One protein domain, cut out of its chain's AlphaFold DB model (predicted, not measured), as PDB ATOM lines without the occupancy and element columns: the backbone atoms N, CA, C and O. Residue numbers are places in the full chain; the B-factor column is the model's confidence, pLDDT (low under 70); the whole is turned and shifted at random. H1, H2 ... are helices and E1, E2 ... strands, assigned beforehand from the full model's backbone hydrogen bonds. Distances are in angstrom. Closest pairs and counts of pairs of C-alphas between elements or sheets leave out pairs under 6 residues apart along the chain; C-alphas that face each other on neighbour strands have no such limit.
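What this domain is: This is residues 553 to 688 of the 881 residues of a protein of Meloidogyne hapla (UniProt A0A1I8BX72). A small four-stranded parallel sheet is covered by H2 on one face and by H4 and H5 on the other, while a long helix, H1, lies off to the side of this body, with residues 560 to 566, of which 564 to 566 belong to H1, and residues 568 to 576 of H1 sticking out. H1 and the short helix H3 lie far from the core, toward opposite ends of the longest axis. The printed part has 136 residues, with five named helices and four named strands in the order H1 E1 H2 E2 H3 H4 E3 H5 E4. The sheet order is E2 E1 E3 E4, all parallel, and the class is mixed, helices and strands. The whole is compact, with a radius of gyration of the C-alphas of 15.5 A, yet elongated, spanning 49 by 32 by 31 A.

Where its parts are: The sheet is made of E2, residues 622 to 624; E1, residues 596 to 601, 16.0 A long; E3, residues 652 to 657, 16.1 A; and E4, residues 679 to 684, 12.3 A. H2 is residues 606 to 618, 17.8 A; H4 is residues 639 to 649, 16.0 A; H5 is residues 662 to 670, 12.2 A; H3 is residues 632 to 635. H1, residues 564 to 582, is 27.3 A long, from C-alpha 564 at (1.981, 33.730, -14.148) to C-alpha 582 at (-4.806, 59.200, -6.971). E4 ends with C-alpha 684 at (20.261, 45.850, -22.291).

How they stand to each other: Inner strands E1 and E3 are parallel at 5 degrees, with N 600 and O 654 2.8 A apart, within hydrogen-bond range. Edge strand E2 pairs with E1 through N 624 and O 597, 2.8 A, and edge strand E4 with E3 through N 682 and O 655, 2.8 A. The sheet and the helices on both its faces make three layers, with H4 and H5 on one face of the sheet E2 E1 E3 E4 and H2 on the other. H2 is on one face at a height of 8.9 A, over E1 and E3; the C-alphas of Leu 599 and Lys 609, the closest of E1 and H2, are 7.0 A apart. H4, at 9.8 A and over E1 and E3, and H5, at 9.5 A and over E3, are on the opposite face; they touch at a steep tilt of 55 degrees, their closest C-alphas, of Glu 640 and Ala 669, 5.6 A apart. E1, H2, E2 and E3, H5, E4 are strand-helix-strand units, a helix linking parallel neighbours; E2, H3 H4, E3 is a split one, with E1 between its strands; the three crossovers are right-handed. H3 and H4 only just touch, only at the corner, with 3 pairs of C-alphas within 8 A, the closest those of Glu 633 and Phe 639, 7.1 A. H1 is not on the sheet and touches no helix. Every O i to N i+4 pair is within range in H1, H2 and H5, 6 of 7 in H4; H3 is too short for one.

The domain as a whole: The two C-alphas farthest apart, those of Asp 583 and Gly 636, are 48.8 A apart. The printed part has no cut. The link from H1 to E1, 13 residues, is long. Mean pLDDT of the printed part is 87.2; residues 581 to 589 and 629 to 636 are under 70.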
ATOM      1  N   GLY A 553      14.444  39.535  -2.863       90.62
ATOM      2  CA  GLY A 553      15.862  39.272  -3.124       90.62
ATOM      3  C   GLY A 553      16.187  38.736  -4.526       90.62
ATOM      4  O   GLY A 553      17.348  38.439  -4.799       90.62
ATOM      5  N   ARG A 554      15.203  38.606  -5.426       93.44
ATOM      6  CA  ARG A 554      15.416  38.100  -6.789       93.44
ATOM      7  C   ARG A 554      15.764  39.223  -7.756       93.44
ATOM      8  O   ARG A 554      15.163  40.296  -7.738       93.44
ATOM      9  N   SER A 555      16.688  38.931  -8.660       95.38
ATOM     10  CA  SER A 555      16.981  39.798  -9.798       95.38
ATOM     11  C   SER A 555      15.968  39.616 -10.919       95.38
ATOM     12  O   SER A 555      15.435  38.532 -11.143       95.38
ATOM     13  N   VAL A 556      15.734  40.696 -11.653       95.81
ATOM     14  CA  VAL A 556      14.771  40.797 -12.746       95.81
ATOM     15  C   VAL A 556      15.560  41.038 -14.027       95.81
ATOM     16  O   VAL A 556      15.709  42.176 -14.469       95.81
ATOM     17  N   ILE A 557      16.129  39.961 -14.574       94.62
ATOM     18  CA  ILE A 557      17.075  40.012 -15.703       94.62
ATOM     19  C   ILE A 557      16.386  39.751 -17.048       94.62
ATOM     20  O   ILE A 557      16.575  40.529 -17.981       94.62
ATOM     21  N   SER A 558      15.554  38.708 -17.124       94.69
ATOM     22  CA  SER A 558      14.807  38.291 -18.322       94.69
ATOM     23  C   SER A 558      13.373  37.904 -17.948       94.69
ATOM     24  O   SER A 558      13.128  37.406 -16.842       94.69
ATOM     25  N   VAL A 559      12.429  38.114 -18.873       95.00
ATOM     26  CA  VAL A 559      11.022  37.716 -18.682       95.00
ATOM     27  C   VAL A 559      10.827  36.202 -18.641       95.00
ATOM     28  O   VAL A 559       9.816  35.742 -18.121       95.00
ATOM     29  N   GLU A 560      11.791  35.419 -19.130       93.12
ATOM     30  CA  GLU A 560      11.748  33.949 -19.095       93.12
ATOM     31  C   GLU A 560      11.766  33.402 -17.662       93.12
ATOM     32  O   GLU A 560      11.271  32.311 -17.392       93.12
ATOM     33  N   SER A 561      12.292  34.187 -16.717       90.12
ATOM     34  CA  SER A 561      12.291  33.842 -15.293       90.12
ATOM     35  C   SER A 561      10.925  34.017 -14.616       90.12
ATOM     36  O   SER A 561      10.767  33.669 -13.443       90.12
ATOM     37  N   PHE A 562       9.939  34.590 -15.313       95.44
ATOM     38  CA  PHE A 562       8.655  34.934 -14.720       95.44
ATOM     39  C   PHE A 562       7.655  33.792 -14.830       95.44
ATOM     40  O   PHE A 562       7.531  33.118 -15.847       95.44
ATOM     41  N   THR A 563       6.863  33.639 -13.777       95.19
ATOM     42  CA  THR A 563       5.692  32.764 -13.765       95.19
ATOM     43  C   THR A 563       4.418  33.606 -13.746       95.19
ATOM     44  O   THR A 563       4.432  34.754 -13.289       95.19
ATOM     45  N   LYS A 564       3.287  33.046 -14.197       92.00
ATOM     46  CA  LYS A 564       1.981  33.730 -14.148       92.00
ATOM     47  C   LYS A 564       1.652  34.264 -12.733       92.00
ATOM     48  O   LYS A 564       1.266  35.430 -12.636       92.00
ATOM     49  N   PRO A 565       1.894  33.524 -11.623       92.88
ATOM     50  CA  PRO A 565       1.724  34.054 -10.265       92.88
ATOM     51  C   PRO A 565       2.643  35.236  -9.923       92.88
ATOM     52  O   PRO A 565       2.194  36.192  -9.293       92.88
ATOM     53  N   MET A 566       3.910  35.204 -10.350       94.62
ATOM     54  CA  MET A 566       4.852  36.310 -10.131       94.62
ATOM     55  C   MET A 566       4.381  37.584 -10.831       94.62
ATOM     56  O   MET A 566       4.332  38.646 -10.207       94.62
ATOM     57  N   VAL A 567       3.997  37.476 -12.108       96.00
ATOM     58  CA  VAL A 567       3.463  38.607 -12.877       96.00
ATOM     59  C   VAL A 567       2.196  39.134 -12.211       96.00
ATOM     60  O   VAL A 567       2.109  40.330 -11.949       96.00
ATOM     61  N   LYS A 568       1.264  38.249 -11.838       93.19
ATOM     62  CA  LYS A 568       0.038  38.620 -11.125       93.19
ATOM     63  C   LYS A 568       0.327  39.457  -9.870       93.19
ATOM     64  O   LYS A 568      -0.282  40.509  -9.719       93.19
ATOM     65  N   GLN A 569       1.295  39.070  -9.032       93.12
ATOM     66  CA  GLN A 569       1.670  39.853  -7.840       93.12
ATOM     67  C   GLN A 569       2.104  41.287  -8.173       93.12
ATOM     68  O   GLN A 569       1.683  42.225  -7.496       93.12
ATOM     69  N   VAL A 570       2.920  41.467  -9.216       95.31
ATOM     70  CA  VAL A 570       3.364  42.802  -9.647       95.31
ATOM     71  C   VAL A 570       2.181  43.620 -10.141       95.31
ATOM     72  O   VAL A 570       2.022  44.766  -9.728       95.31
ATOM     73  N   LEU A 571       1.346  43.044 -11.006       95.31
ATOM     74  CA  LEU A 571       0.216  43.759 -11.590       95.31
ATOM     75  C   LEU A 571      -0.835  44.123 -10.525       95.31
ATOM     76  O   LEU A 571      -1.391  45.218 -10.547       95.31
ATOM     77  N   ASP A 572      -1.108  43.237  -9.569       91.69
ATOM     78  CA  ASP A 572      -2.069  43.482  -8.488       91.69
ATOM     79  C   ASP A 572      -1.579  44.579  -7.536       91.69
ATOM     80  O   ASP A 572      -2.337  45.481  -7.171       91.69
ATOM     81  N   LEU A 573      -0.292  44.559  -7.179       91.56
ATOM     82  CA  LEU A 573       0.294  45.606  -6.348       91.56
ATOM     83  C   LEU A 573       0.411  46.943  -7.099       91.56
ATOM     84  O   LEU A 573       0.202  47.998  -6.502       91.56
ATOM     85  N   ALA A 574       0.680  46.921  -8.406       93.62
ATOM     86  CA  ALA A 574       0.699  48.123  -9.238       93.62
ATOM     87  C   ALA A 574      -0.673  48.811  -9.270       93.62
ATOM     88  O   ALA A 574      -0.735  50.028  -9.117       93.62
ATOM     89  N   LEU A 575      -1.764  48.040  -9.351       91.25
ATOM     90  CA  LEU A 575      -3.132  48.567  -9.266       91.25
ATOM     91  C   LEU A 575      -3.412  49.254  -7.933       91.25
ATOM     92  O   LEU A 575      -4.075  50.291  -7.882       91.25
ATOM     93  N   ARG A 576      -2.874  48.711  -6.841       87.31
ATOM     94  CA  ARG A 576      -2.977  49.348  -5.528       87.31
ATOM     95  C   ARG A 576      -2.215  50.671  -5.471       87.31
ATOM     96  O   ARG A 576      -2.732  51.638  -4.915       87.31
ATOM     97  N   PHE A 577      -1.012  50.723  -6.042       89.38
ATOM     98  CA  PHE A 577      -0.232  51.957  -6.109       89.38
ATOM     99  C   PHE A 577      -0.868  53.009  -7.016       89.38
ATOM    100  O   PHE A 577      -0.858  54.181  -6.652       89.38
ATOM    101  N   GLU A 578      -1.458  52.611  -8.144       89.75
ATOM    102  CA  GLU A 578      -2.216  53.521  -9.007       89.75
ATOM    103  C   GLU A 578      -3.353  54.190  -8.228       89.75
ATOM    104  O   GLU A 578      -3.432  55.419  -8.191       89.75
ATOM    105  N   LYS A 579      -4.183  53.390  -7.548       84.56
ATOM    106  CA  LYS A 579      -5.308  53.903  -6.754       84.56
ATOM    107  C   LYS A 579      -4.838  54.815  -5.616       84.56
ATOM    108  O   LYS A 579      -5.278  55.953  -5.527       84.56
ATOM    109  N   GLY A 580      -3.870  54.374  -4.810       75.06
ATOM    110  CA  GLY A 580      -3.423  55.147  -3.644       75.06
ATOM    111  C   GLY A 580      -2.647  56.432  -3.969       75.06
ATOM    112  O   GLY A 580      -2.581  57.332  -3.134       75.06
ATOM    113  N   VAL A 581      -2.056  56.556  -5.164       69.00
ATOM    114  CA  VAL A 581      -1.466  57.827  -5.621       69.00
ATOM    115  C   VAL A 581      -2.550  58.824  -6.034       69.00
ATOM    116  O   VAL A 581      -2.379  60.016  -5.775       69.00
ATOM    117  N   GLY A 582      -3.649  58.359  -6.644       55.91
ATOM    118  CA  GLY A 582      -4.806  59.200  -6.971       55.91
ATOM    119  C   GLY A 582      -5.434  59.867  -5.740       55.91
ATOM    120  O   GLY A 582      -5.903  60.998  -5.837       55.91
ATOM    121  N   ASP A 583      -5.317  59.219  -4.577       50.25
ATOM    122  CA  ASP A 583      -5.945  59.616  -3.309       50.25
ATOM    123  C   ASP A 583      -5.031  60.456  -2.376       50.25
ATOM    124  O   ASP A 583      -5.286  60.572  -1.174       50.25
ATOM    125  N   GLY A 584      -3.943  61.052  -2.888       49.75
ATOM    126  CA  GLY A 584      -3.118  62.014  -2.128       49.75
ATOM    127  C   GLY A 584      -1.848  61.469  -1.451       49.75
ATOM    128  O   GLY A 584      -1.293  62.129  -0.575       49.75
ATOM    129  N   GLY A 585      -1.341  60.296  -1.850       49.59
ATOM    130  CA  GLY A 585       0.078  59.905  -1.701       49.59
ATOM    131  C   GLY A 585       0.605  59.510  -0.307       49.59
ATOM    132  O   GLY A 585       1.663  58.889  -0.235       49.59
ATOM    133  N   LEU A 586      -0.114  59.784   0.787       47.88
ATOM    134  CA  LEU A 586       0.332  59.497   2.168       47.88
ATOM    135  C   LEU A 586       0.253  58.008   2.578       47.88
ATOM    136  O   LEU A 586       0.792  57.627   3.613       47.88
ATOM    137  N   MET A 587      -0.403  57.136   1.798       56.75
ATOM    138  CA  MET A 587      -0.567  55.709   2.147       56.75
ATOM    139  C   MET A 587       0.721  54.870   2.068       56.75
ATOM    140  O   MET A 587       0.738  53.743   2.564       56.75
ATOM    141  N   PHE A 588       1.782  55.376   1.436       68.06
ATOM    142  CA  PHE A 588       3.014  54.614   1.176       68.06
ATOM    143  C   PHE A 588       4.256  55.238   1.815       68.06
ATOM    144  O   PHE A 588       5.381  54.816   1.534       68.06
ATOM    145  N   GLU A 589       4.050  56.230   2.682       67.56
ATOM    146  CA  GLU A 589       5.125  56.883   3.413       67.56
ATOM    147  C   GLU A 589       5.847  55.867   4.307       67.56
ATOM    148  O   GLU A 589       5.234  55.034   4.977       67.56
ATOM    149  N   GLY A 590       7.177  55.886   4.279       78.31
ATOM    150  CA  GLY A 590       7.997  54.965   5.054       78.31
ATOM    151  C   GLY A 590       8.207  53.573   4.444       78.31
ATOM    152  O   GLY A 590       9.045  52.833   4.963       78.31
ATOM    153  N   LEU A 591       7.514  53.191   3.357       87.00
ATOM    154  CA  LEU A 591       7.500  51.795   2.884       87.00
ATOM    155  C   LEU A 591       8.898  51.268   2.528       87.00
ATOM    156  O   LEU A 591       9.231  50.128   2.875       87.00
ATOM    157  N   LEU A 592       9.706  52.106   1.872       91.88
ATOM    158  CA  LEU A 592      11.089  51.827   1.490       91.88
ATOM    159  C   LEU A 592      12.110  52.772   2.155       91.88
ATOM    160  O   LEU A 592      13.241  52.855   1.683       91.88
ATOM    161  N   ARG A 593      11.766  53.426   3.278       92.38
ATOM    162  CA  ARG A 593      12.610  54.436   3.965       92.38
ATOM    163  C   ARG A 593      14.045  54.003   4.254       92.38
ATOM    164  O   ARG A 593      14.970  54.815   4.237       92.38
ATOM    165  N   GLN A 594      14.234  52.719   4.537       92.31
ATOM    166  CA  GLN A 594      15.539  52.152   4.876       92.31
ATOM    167  C   GLN A 594      16.350  51.715   3.646       92.31
ATOM    168  O   GLN A 594      17.538  51.434   3.774       92.31
ATOM    169  N   PHE A 595      15.743  51.676   2.457       95.00
ATOM    170  CA  PHE A 595      16.369  51.146   1.252       95.00
ATOM    171  C   PHE A 595      16.918  52.259   0.359       95.00
ATOM    172  O   PHE A 595      16.292  53.297   0.136       95.00
ATOM    173  N   THR A 596      18.085  51.983  -0.214       96.31
ATOM    174  CA  THR A 596      18.754  52.817  -1.218       96.31
ATOM    175  C   THR A 596      18.941  51.993  -2.480       96.31
ATOM    176  O   THR A 596      19.479  50.889  -2.384       96.31
ATOM    177  N   ILE A 597      18.551  52.509  -3.646       97.38
ATOM    178  CA  ILE A 597      18.865  51.883  -4.943       97.38
ATOM    179  C   ILE A 597      19.913  52.692  -5.702       97.38
ATOM    180  O   ILE A 597      19.966  53.909  -5.543       97.38
ATOM    181  N   CYS A 598      20.680  52.038  -6.571       97.12
ATOM    182  CA  CYS A 598      21.561  52.711  -7.526       97.12
ATOM    183  C   CYS A 598      20.969  52.667  -8.942       97.12
ATOM    184  O   CYS A 598      20.604  51.595  -9.429       97.12
ATOM    185  N   LEU A 599      20.890  53.813  -9.623       96.75
ATOM    186  CA  LEU A 599      20.469  53.911 -11.025       96.75
ATOM    187  C   LEU A 599      21.690  53.949 -11.953       96.75
ATOM    188  O   LEU A 599      22.196  55.022 -12.273       96.75
ATOM    189  N   MET A 600      22.121  52.788 -12.441       94.25
ATOM    190  CA  MET A 600      23.272  52.629 -13.337       94.25
ATOM    191  C   MET A 600      22.833  52.660 -14.808       94.25
ATOM    192  O   MET A 600      22.544  51.632 -15.421       94.25
ATOM    193  N   PHE A 601      22.738  53.861 -15.383       93.12
ATOM    194  CA  PHE A 601      22.320  54.065 -16.775       93.12
ATOM    195  C   PHE A 601      23.518  54.452 -17.650       93.12
ATOM    196  O   PHE A 601      23.888  55.623 -17.719       93.12
ATOM    197  N   PHE A 602      24.082  53.469 -18.351       88.88
ATOM    198  CA  PHE A 602      25.160  53.648 -19.333       88.88
ATOM    199  C   PHE A 602      24.628  54.037 -20.719       88.88
ATOM    200  O   PHE A 602      25.341  54.629 -21.522       88.88
ATOM    201  N   GLU A 603      23.354  53.736 -20.986       84.69
ATOM    202  CA  GLU A 603      22.611  54.202 -22.161       84.69
ATOM    203  C   GLU A 603      21.536  55.223 -21.722       84.69
ATOM    204  O   GLU A 603      20.760  54.931 -20.800       84.69
ATOM    205  N   PRO A 604      21.430  56.406 -22.363       82.38
ATOM    206  CA  PRO A 604      20.449  57.421 -21.986       82.38
ATOM    207  C   PRO A 604      18.993  56.928 -22.018       82.38
ATOM    208  O   PRO A 604      18.525  56.340 -22.995       82.38
ATOM    209  N   SER A 605      18.240  57.227 -20.953       86.81
ATOM    210  CA  SER A 605      16.789  57.010 -20.911       86.81
ATOM    211  C   SER A 605      16.078  57.865 -19.881       86.81
ATOM    212  O   SER A 605      15.953  57.494 -18.712       86.81
ATOM    213  N   THR A 606      15.543  58.997 -20.327       82.38
ATOM    214  CA  THR A 606      14.875  59.938 -19.429       82.38
ATOM    215  C   THR A 606      13.674  59.299 -18.736       82.38
ATOM    216  O   THR A 606      13.619  59.302 -17.510       82.38
ATOM    217  N   ARG A 607      12.743  58.682 -19.476       87.88
ATOM    218  CA  ARG A 607      11.508  58.134 -18.884       87.88
ATOM    219  C   ARG A 607      11.774  56.967 -17.941       87.88
ATOM    220  O   ARG A 607      11.298  56.995 -16.811       87.88
ATOM    221  N   THR A 608      12.561  55.974 -18.362       91.50
ATOM    222  CA  THR A 608      12.853  54.808 -17.518       91.50
ATOM    223  C   THR A 608      13.590  55.241 -16.249       91.50
ATOM    224  O   THR A 608      13.130  54.930 -15.155       91.50
ATOM    225  N   LYS A 609      14.656  56.044 -16.363       94.00
ATOM    226  CA  LYS A 609      15.431  56.514 -15.203       94.00
ATOM    227  C   LYS A 609      14.577  57.326 -14.225       94.00
ATOM    228  O   LYS A 609      14.548  57.028 -13.034       94.00
ATOM    229  N   HIS A 610      13.823  58.307 -14.729       92.44
ATOM    230  CA  HIS A 610      13.003  59.171 -13.875       92.44
ATOM    231  C   HIS A 610      11.817  58.431 -13.263       92.44
ATOM    232  O   HIS A 610      11.432  58.746 -12.144       92.44
ATOM    233  N   SER A 611      11.248  57.436 -13.941       94.44
ATOM    234  CA  SER A 611      10.176  56.629 -13.352       94.44
ATOM    235  C   SER A 611      10.662  55.764 -12.181       94.44
ATOM    236  O   SER A 611       9.972  55.708 -11.173       94.44
ATOM    237  N   PHE A 612      11.862  55.167 -12.247       96.94
ATOM    238  CA  PHE A 612      12.460  54.474 -11.096       96.94
ATOM    239  C   PHE A 612      12.793  55.439  -9.957       96.94
ATOM    240  O   PHE A 612      12.490  55.157  -8.799       96.94
ATOM    241  N   LYS A 613      13.362  56.604 -10.289       95.75
ATOM    242  CA  LYS A 613      13.677  57.653  -9.313       95.75
ATOM    243  C   LYS A 613      12.427  58.129  -8.565       95.75
ATOM    244  O   LYS A 613      12.401  58.129  -7.340       95.75
ATOM    245  N   ASN A 614      11.366  58.464  -9.300       93.88
ATOM    246  CA  ASN A 614      10.097  58.891  -8.713       93.88
ATOM    247  C   ASN A 614       9.372  57.753  -7.983       93.88
ATOM    248  O   ASN A 614       8.718  58.023  -6.981       93.88
ATOM    249  N   ALA A 615       9.493  56.501  -8.440       94.56
ATOM    250  CA  ALA A 615       8.946  55.351  -7.723       94.56
ATOM    251  C   ALA A 615       9.560  55.239  -6.322       94.56
ATOM    252  O   ALA A 615       8.825  55.113  -5.351       94.56
ATOM    253  N   MET A 616      10.884  55.365  -6.203       94.44
ATOM    254  CA  MET A 616      11.561  55.352  -4.902       94.44
ATOM    255  C   MET A 616      11.157  56.522  -4.013       94.44
ATOM    256  O   MET A 616      10.829  56.298  -2.854       94.44
ATOM    257  N   PHE A 617      11.119  57.745  -4.549       92.62
ATOM    258  CA  PHE A 617      10.719  58.918  -3.765       92.62
ATOM    259  C   PHE A 617       9.280  58.822  -3.253       92.62
ATOM    260  O   PHE A 617       9.018  59.160  -2.105       92.62
ATOM    261  N   ARG A 618       8.353  58.291  -4.059       90.31
ATOM    262  CA  ARG A 618       6.966  58.045  -3.625       90.31
ATOM    263  C   ARG A 618       6.838  56.957  -2.560       90.31
ATOM    264  O   ARG A 618       5.822  56.903  -1.881       90.31
ATOM    265  N   LEU A 619       7.840  56.093  -2.439       91.31
ATOM    266  CA  LEU A 619       7.923  55.040  -1.430       91.31
ATOM    267  C   LEU A 619       8.859  55.421  -0.269       91.31
ATOM    268  O   LEU A 619       9.224  54.554   0.526       91.31
ATOM    269  N   ASP A 620       9.258  56.698  -0.180       90.88
ATOM    270  CA  ASP A 620      10.148  57.269   0.842       90.88
ATOM    271  C   ASP A 620      11.583  56.699   0.849       90.88
ATOM    272  O   ASP A 620      12.339  56.871   1.800       90.88
ATOM    273  N   GLY A 621      11.982  55.999  -0.214       92.50
ATOM    274  CA  GLY A 621      13.310  55.407  -0.334       92.50
ATOM    275  C   GLY A 621      14.348  56.334  -0.978       92.50
ATOM    276  O   GLY A 621      14.032  57.356  -1.592       92.50
ATOM    277  N   LYS A 622      15.623  55.955  -0.864       96.19
ATOM    278  CA  LYS A 622      16.768  56.757  -1.322       96.19
ATOM    279  C   LYS A 622      17.259  56.306  -2.697       96.19
ATOM    280  O   LYS A 622      17.198  55.126  -3.043       96.19
ATOM    281  N   VAL A 623      17.780  57.250  -3.476       96.75
ATOM    282  CA  VAL A 623      18.302  56.996  -4.823       96.75
ATOM    283  C   VAL A 623      19.723  57.522  -4.922       96.75
ATOM    284  O   VAL A 623      19.956  58.706  -4.692       96.75
ATOM    285  N   ASP A 624      20.633  56.644  -5.320       93.88
ATOM    286  CA  ASP A 624      21.955  56.994  -5.813       93.88
ATOM    287  C   ASP A 624      21.929  57.031  -7.350       93.88
ATOM    288  O   ASP A 624      21.507  56.081  -8.017       93.88
ATOM    289  N   ASP A 625      22.305  58.171  -7.918       89.81
ATOM    290  CA  ASP A 625      22.162  58.484  -9.337       89.81
ATOM    291  C   ASP A 625      23.542  58.465 -10.007       89.81
ATOM    292  O   ASP A 625      24.197  59.505 -10.140       89.81
ATOM    293  N   PHE A 626      23.985  57.268 -10.407       85.94
ATOM    294  CA  PHE A 626      25.307  57.039 -10.990       85.94
ATOM    295  C   PHE A 626      25.508  57.879 -12.258       85.94
ATOM    296  O   PHE A 626      24.787  57.749 -13.256       85.94
ATOM    297  N   GLN A 627      26.520  58.744 -12.217       79.94
ATOM    298  CA  GLN A 627      26.909  59.596 -13.334       79.94
ATOM    299  C   GLN A 627      28.019  58.913 -14.137       79.94
ATOM    300  O   GLN A 627      29.188  58.933 -13.751       79.94
ATOM    301  N   ASN A 628      27.658  58.347 -15.291       70.00
ATOM    302  CA  ASN A 628      28.613  57.694 -16.194       70.00
ATOM    303  C   ASN A 628      29.720  58.667 -16.669       70.00
ATOM    304  O   ASN A 628      30.866  58.296 -16.906       70.00
ATOM    305  N   GLU A 629      29.409  59.962 -16.764       62.75
ATOM    306  CA  GLU A 629      30.351  60.985 -17.232       62.75
ATOM    307  C   GLU A 629      31.514  61.243 -16.259       62.75
ATOM    308  O   GLU A 629      32.579  61.682 -16.706       62.75
ATOM    309  N   SER A 630      31.348  60.921 -14.974       56.06
ATOM    310  CA  SER A 630      32.349  61.083 -13.914       56.06
ATOM    311  C   SER A 630      32.892  59.755 -13.365       56.06
ATOM    312  O   SER A 630      33.592  59.775 -12.352       56.06
ATOM    313  N   SER A 631      32.572  58.611 -13.985       58.84
ATOM    314  CA  SER A 631      32.963  57.289 -13.475       58.84
ATOM    315  C   SER A 631      34.452  56.971 -13.693       58.84
ATOM    316  O   SER A 631      35.107  57.460 -14.621       58.84
ATOM    317  N   SER A 632      34.994  56.122 -12.819       55.66
ATOM    318  CA  SER A 632      36.350  55.561 -12.888       55.66
ATOM    319  C   SER A 632      36.566  54.586 -14.048       55.66
ATOM    320  O   SER A 632      37.718  54.273 -14.341       55.66
ATOM    321  N   GLU A 633      35.526  54.192 -14.789       55.56
ATOM    322  CA  GLU A 633      35.678  53.424 -16.037       55.56
ATOM    323  C   GLU A 633      36.523  54.200 -17.061       55.56
ATOM    324  O   GLU A 633      37.353  53.627 -17.763       55.56
ATOM    325  N   LYS A 634      36.444  55.541 -17.061       56.72
ATOM    326  CA  LYS A 634      37.329  56.407 -17.869       56.72
ATOM    327  C   LYS A 634      38.804  56.344 -17.446       56.72
ATOM    328  O   LYS A 634      39.669  56.784 -18.197       56.72
ATOM    329  N   LYS A 635      39.088  55.825 -16.247       52.34
ATOM    330  CA  LYS A 635      40.432  55.574 -15.699       52.34
ATOM    331  C   LYS A 635      40.857  54.098 -15.821       52.34
ATOM    332  O   LYS A 635      41.955  53.777 -15.377       52.34
ATOM    333  N   GLY A 636      40.037  53.233 -16.435       63.12
ATOM    334  CA  GLY A 636      40.354  51.824 -16.715       63.12
ATOM    335  C   GLY A 636      39.771  50.787 -15.744       63.12
ATOM    336  O   GLY A 636      40.217  49.643 -15.778       63.12
ATOM    337  N   GLU A 637      38.818  51.154 -14.879       79.19
ATOM    338  CA  GLU A 637      38.066  50.193 -14.046       79.19
ATOM    339  C   GLU A 637      37.169  49.291 -14.914       79.19
ATOM    340  O   GLU A 637      36.609  49.757 -15.910       79.19
ATOM    341  N   THR A 638      37.046  48.003 -14.567       87.44
ATOM    342  CA  THR A 638      36.157  47.088 -15.297       87.44
ATOM    343  C   THR A 638      34.693  47.329 -14.925       87.44
ATOM    344  O   THR A 638      34.386  47.714 -13.798       87.44
ATOM    345  N   PHE A 639      33.771  47.061 -15.856       88.44
ATOM    346  CA  PHE A 639      32.329  47.178 -15.612       88.44
ATOM    347  C   PHE A 639      31.887  46.330 -14.407       88.44
ATOM    348  O   PHE A 639      31.086  46.768 -13.580       88.44
ATOM    349  N   GLU A 640      32.428  45.118 -14.280       91.00
ATOM    350  CA  GLU A 640      32.159  44.212 -13.170       91.00
ATOM    351  C   GLU A 640      32.614  44.788 -11.829       91.00
ATOM    352  O   GLU A 640      31.861  44.695 -10.857       91.00
ATOM    353  N   ASP A 641      33.799  45.401 -11.778       89.06
ATOM    354  CA  ASP A 641      34.307  46.053 -10.568       89.06
ATOM    355  C   ASP A 641      33.429  47.250 -10.192       89.06
ATOM    356  O   ASP A 641      32.997  47.353  -9.044       89.06
ATOM    357  N   THR A 642      33.050  48.093 -11.160       90.75
ATOM    358  CA  THR A 642      32.126  49.212 -10.924       90.75
ATOM    359  C   THR A 642      30.776  48.719 -10.386       90.75
ATOM    360  O   THR A 642      30.268  49.250  -9.397       90.75
ATOM    361  N   VAL A 643      30.197  47.667 -10.975       92.88
ATOM    362  CA  VAL A 643      28.948  47.046 -10.494       92.88
ATOM    363  C   VAL A 643      29.103  46.506  -9.068       92.88
ATOM    364  O   VAL A 643      28.228  46.731  -8.229       92.88
ATOM    365  N   ILE A 644      30.210  45.819  -8.771       92.69
ATOM    366  CA  ILE A 644      30.521  45.278  -7.441       92.69
ATOM    367  C   ILE A 644      30.637  46.398  -6.404       92.69
ATOM    368  O   ILE A 644      30.091  46.278  -5.304       92.69
ATOM    369  N   MET A 645      31.312  47.494  -6.745       91.12
ATOM    370  CA  MET A 645      31.466  48.647  -5.861       91.12
ATOM    371  C   MET A 645      30.113  49.294  -5.552       91.12
ATOM    372  O   MET A 645      29.776  49.488  -4.383       91.12
ATOM    373  N   MET A 646      29.285  49.549  -6.569       92.44
ATOM    374  CA  MET A 646      27.964  50.158  -6.363       92.44
ATOM    375  C   MET A 646      26.996  49.234  -5.607       92.44
ATOM    376  O   MET A 646      26.180  49.707  -4.807       92.44
ATOM    377  N   ALA A 647      27.094  47.914  -5.807       93.12
ATOM    378  CA  ALA A 647      26.303  46.930  -5.066       93.12
ATOM    379  C   ALA A 647      26.607  46.946  -3.560       93.12
ATOM    380  O   ALA A 647      25.714  46.694  -2.754       93.12
ATOM    381  N   GLN A 648      27.835  47.266  -3.150       90.88
ATOM    382  CA  GLN A 648      28.194  47.319  -1.728       90.88
ATOM    383  C   GLN A 648      27.590  48.528  -0.998       90.88
ATOM    384  O   GLN A 648      27.344  48.451   0.204       90.88
ATOM    385  N   TYR A 649      27.298  49.622  -1.706       91.94
ATOM    386  CA  TYR A 649      26.732  50.842  -1.114       91.94
ATOM    387  C   TYR A 649      25.202  50.888  -1.115       91.94
ATOM    388  O   TYR A 649      24.599  51.752  -0.475       91.94
ATOM    389  N   THR A 650      24.556  49.980  -1.845       94.56
ATOM    390  CA  THR A 650      23.114  50.030  -2.096       94.56
ATOM    391  C   THR A 650      22.434  48.683  -1.854       94.56
ATOM    392  O   THR A 650      23.062  47.661  -1.589       94.56
ATOM    393  N   HIS A 651      21.104  48.686  -1.871       95.94
ATOM    394  CA  HIS A 651      20.283  47.503  -1.623       95.94
ATOM    395  C   HIS A 651      19.832  46.822  -2.918       95.94
ATOM    396  O   HIS A 651      19.474  45.650  -2.885       95.94
ATOM    397  N   LEU A 652      19.833  47.544  -4.042       97.25
ATOM    398  CA  LEU A 652      19.409  47.063  -5.355       97.25
ATOM    399  C   LEU A 652      20.021  47.940  -6.450       97.25
ATOM    400  O   LEU A 652      20.097  49.163  -6.300       97.25
ATOM    401  N   LEU A 653      20.391  47.321  -7.569       97.56
ATOM    402  CA  LEU A 653      20.883  48.018  -8.756       97.56
ATOM    403  C   LEU A 653      19.815  48.029  -9.851       97.56
ATOM    404  O   LEU A 653      19.249  46.992 -10.186       97.56
ATOM    405  N   VAL A 654      19.554  49.187 -10.450       97.75
ATOM    406  CA  VAL A 654      18.767  49.307 -11.683       97.75
ATOM    407  C   VAL A 654      19.736  49.584 -12.817       97.75
ATOM    408  O   VAL A 654      20.349  50.650 -12.855       97.75
ATOM    409  N   LEU A 655      19.868  48.634 -13.737       95.88
ATOM    410  CA  LEU A 655      20.902  48.658 -14.762       95.88
ATOM    411  C   LEU A 655      20.296  48.854 -16.150       95.88
ATOM    412  O   LEU A 655      19.377  48.138 -16.546       95.88
ATOM    413  N   ARG A 656      20.845  49.808 -16.903       94.19
ATOM    414  CA  ARG A 656      20.600  49.962 -18.338       94.19
ATOM    415  C   ARG A 656      21.921  50.101 -19.076       94.19
ATOM    416  O   ARG A 656      22.703  50.994 -18.751       94.19
ATOM    417  N   HIS A 657      22.146  49.272 -20.090       93.00
ATOM    418  CA  HIS A 657      23.448  49.171 -20.747       93.00
ATOM    419  C   HIS A 657      23.328  48.985 -22.276       93.00
ATOM    420  O   HIS A 657      22.390  48.333 -22.733       93.00
ATOM    421  N   PRO A 658      24.234  49.543 -23.105       88.50
ATOM    422  CA  PRO A 658      24.163  49.403 -24.567       88.50
ATOM    423  C   PRO A 658      24.533  48.004 -25.085       88.50
ATOM    424  O   PRO A 658      24.086  47.618 -26.168       88.50
ATOM    425  N   CYS A 659      25.340  47.247 -24.336       88.12
ATOM    426  CA  CYS A 659      25.697  45.867 -24.672       88.12
ATOM    427  C   CYS A 659      24.609  44.883 -24.238       88.12
ATOM    428  O   CYS A 659      24.086  44.990 -23.129       88.12
ATOM    429  N   LYS A 660      24.333  43.913 -25.112       85.00
ATOM    430  CA  LYS A 660      23.517  42.737 -24.808       85.00
ATOM    431  C   LYS A 660      24.186  41.918 -23.691       85.00
ATOM    432  O   LYS A 660      25.414  41.878 -23.634       85.00
ATOM    433  N   ASP A 661      23.394  41.314 -22.809       87.25
ATOM    434  CA  ASP A 661      23.818  40.407 -21.732       87.25
ATOM    435  C   ASP A 661      24.592  41.094 -20.585       87.25
ATOM    436  O   ASP A 661      25.072  40.453 -19.646       87.25
ATOM    437  N   ALA A 662      24.670  42.430 -20.590       90.75
ATOM    438  CA  ALA A 662      25.327  43.197 -19.530       90.75
ATOM    439  C   ALA A 662      24.662  42.990 -18.159       90.75
ATOM    440  O   ALA A 662      25.345  42.964 -17.136       90.75
ATOM    441  N   CYS A 663      23.341  42.790 -18.128       92.62
ATOM    442  CA  CYS A 663      22.625  42.477 -16.892       92.62
ATOM    443  C   CYS A 663      22.970  41.079 -16.353       92.62
ATOM    444  O   CYS A 663      23.062  40.904 -15.140       92.62
ATOM    445  N   GLU A 664      23.231  40.101 -17.224       92.81
ATOM    446  CA  GLU A 664      23.703  38.772 -16.813       92.81
ATOM    447  C   GLU A 664      25.144  38.818 -16.303       92.81
ATOM    448  O   GLU A 664      25.488  38.172 -15.311       92.81
ATOM    449  N   LEU A 665      26.002  39.604 -16.958       92.94
ATOM    450  CA  LEU A 665      27.367  39.840 -16.497       92.94
ATOM    451  C   LEU A 665      27.378  40.508 -15.117       92.94
ATOM    452  O   LEU A 665      28.053  40.023 -14.210       92.94
ATOM    453  N   ALA A 666      26.568  41.551 -14.933       94.06
ATOM    454  CA  ALA A 666      26.399  42.219 -13.650       94.06
ATOM    455  C   ALA A 666      25.874  41.254 -12.574       94.06
ATOM    456  O   ALA A 666      26.392  41.233 -11.459       94.06
ATOM    457  N   GLN A 667      24.914  40.384 -12.913       94.44
ATOM    458  CA  GLN A 667      24.396  39.373 -11.987       94.44
ATOM    459  C   GLN A 667      25.488  38.395 -11.537       94.44
ATOM    460  O   GLN A 667      25.576  38.083 -10.349       94.44
ATOM    461  N   ARG A 668      26.336  37.942 -12.469       93.94
ATOM    462  CA  ARG A 668      27.492  37.078 -12.175       93.94
ATOM    463  C   ARG A 668      28.567  37.785 -11.350       93.94
ATOM    464  O   ARG A 668      29.281  37.128 -10.595       93.94
ATOM    465  N   ALA A 669      28.722  39.098 -11.505       93.19
ATOM    466  CA  ALA A 669      29.648  39.889 -10.703       93.19
ATOM    467  C   ALA A 669      29.139  40.022  -9.258       93.19
ATOM    468  O   ALA A 669      29.844  39.663  -8.317       93.19
ATOM    469  N   VAL A 670      27.879  40.433  -9.082       93.75
ATOM    470  CA  VAL A 670      27.257  40.637  -7.764       93.75
ATOM    471  C   VAL A 670      27.063  39.328  -6.993       93.75
ATOM    472  O   VAL A 670      27.134  39.330  -5.767       93.75
ATOM    473  N   SER A 671      26.890  38.189  -7.673       92.31
ATOM    474  CA  SER A 671      26.797  36.878  -7.010       92.31
ATOM    475  C   SER A 671      28.081  36.445  -6.294       92.31
ATOM    476  O   SER A 671      28.042  35.490  -5.528       92.31
ATOM    477  N   LYS A 672      29.216  37.110  -6.553       89.94
ATOM    478  CA  LYS A 672      30.493  36.849  -5.867       89.94
ATOM    479  C   LYS A 672      30.593  37.545  -4.505       89.94
ATOM    480  O   LYS A 672      31.527  37.262  -3.760       89.94
ATOM    481  N   LEU A 673      29.681  38.467  -4.193       90.25
ATOM    482  CA  LEU A 673      29.652  39.172  -2.913       90.25
ATOM    483  C   LEU A 673      29.113  38.276  -1.794       90.25
ATOM    484  O   LEU A 673      28.243  37.442  -2.027       90.25
ATOM    485  N   GLU A 674      29.565  38.524  -0.562       86.62
ATOM    486  CA  GLU A 674      29.042  37.863   0.645       86.62
ATOM    487  C   GLU A 674      27.525  38.081   0.809       86.62
ATOM    488  O   GLU A 674      26.789  37.193   1.240       86.62
ATOM    489  N   HIS A 675      27.037  39.254   0.392       87.50
ATOM    490  CA  HIS A 675      25.618  39.602   0.373       87.50
ATOM    491  C   HIS A 675      25.197  40.083  -1.025       87.50
ATOM    492  O   HIS A 675      25.199  41.296  -1.275       87.50
ATOM    493  N   PRO A 676      24.824  39.164  -1.938       91.06
ATOM    494  CA  PRO A 676      24.409  39.513  -3.292       91.06
ATOM    495  C   PRO A 676      23.215  40.470  -3.292       91.06
ATOM    496  O   PRO A 676      22.240  40.269  -2.562       91.06
ATOM    497  N   LYS A 677      23.281  41.514  -4.122       94.31
ATOM    498  CA  LYS A 677      22.185  42.470  -4.320       94.31
ATOM    499  C   LYS A 677      21.384  42.143  -5.583       94.31
ATOM    500  O   LYS A 677      21.976  41.764  -6.595       94.31
ATOM    501  N   PRO A 678      20.052  42.303  -5.560       96.19
ATOM    502  CA  PRO A 678      19.231  42.125  -6.746       96.19
ATOM    503  C   PRO A 678      19.519  43.197  -7.806       96.19
ATOM    504  O   PRO A 678      19.816  44.354  -7.491       96.19
ATOM    505  N   ILE A 679      19.372  42.807  -9.072       96.56
ATOM    506  CA  ILE A 679      19.534  43.671 -10.247       96.56
ATOM    507  C   ILE A 679      18.217  43.733 -11.015       96.56
ATOM    508  O   ILE A 679      17.634  42.699 -11.338       96.56
ATOM    509  N   LEU A 680      17.757  44.937 -11.348       97.62
ATOM    510  CA  LEU A 680      16.616  45.167 -12.231       97.62
ATOM    511  C   LEU A 680      17.102  45.602 -13.615       97.62
ATOM    512  O   LEU A 680      17.702  46.669 -13.757       97.62
ATOM    513  N   ASN A 681      16.788  44.809 -14.639       96.62
ATOM    514  CA  ASN A 681      17.089  45.129 -16.028       96.62
ATOM    515  C   ASN A 681      16.123  46.215 -16.555       96.62
ATOM    516  O   ASN A 681      14.920  46.000 -16.767       96.62
ATOM    517  N   ALA A 682      16.666  47.415 -16.763       95.19
ATOM    518  CA  ALA A 682      16.013  48.587 -17.348       95.19
ATOM    519  C   ALA A 682      16.313  48.755 -18.858       95.19
ATOM    520  O   ALA A 682      16.077  49.830 -19.428       95.19
ATOM    521  N   GLY A 683      16.807  47.689 -19.488       93.00
ATOM    522  CA  GLY A 683      17.110  47.551 -20.906       93.00
ATOM    523  C   GLY A 683      18.589  47.252 -21.153       93.00
ATOM    524  O   GLY A 683      19.446  48.040 -20.752       93.00
ATOM    525  N   ASP A 684      18.893  46.181 -21.883       88.38
ATOM    526  CA  ASP A 684      20.261  45.850 -22.291       88.38
ATOM    527  C   ASP A 684      20.378  45.625 -23.808       88.38
ATOM    528  O   ASP A 684      19.871  44.658 -24.368       88.38
ATOM    529  N   GLY A 685      21.033  46.553 -24.512       85.31
ATOM    530  CA  GLY A 685      21.283  46.466 -25.954       85.31
ATOM    531  C   GLY A 685      20.055  46.078 -26.789       85.31
ATOM    532  O   GLY A 685      19.012  46.735 -26.715       85.31
ATOM    533  N   THR A 686      20.199  45.027 -27.602       82.25
ATOM    534  CA  THR A 686      19.120  44.366 -28.368       82.25
ATOM    535  C   THR A 686      18.529  43.147 -27.641       82.25
ATOM    536  O   THR A 686      17.776  42.383 -28.242       82.25
ATOM    537  N   GLY A 687      18.891  42.949 -26.371       85.75
ATOM    538  CA  GLY A 687      18.428  41.872 -25.503       85.75
ATOM    539  C   GLY A 687      16.999  42.108 -25.028       85.75
ATOM    540  O   GLY A 687      16.060  42.058 -25.824       85.75
ATOM    541  N   GLU A 688      16.826  42.364 -23.733       91.62
ATOM    542  CA  GLU A 688      15.508  42.409 -23.106       91.62
ATOM    543  C   GLU A 688      15.238  43.711 -22.347       91.62
ATOM    544  O   GLU A 688      16.122  44.497 -22.009       91.62
TER     545      GLU A 688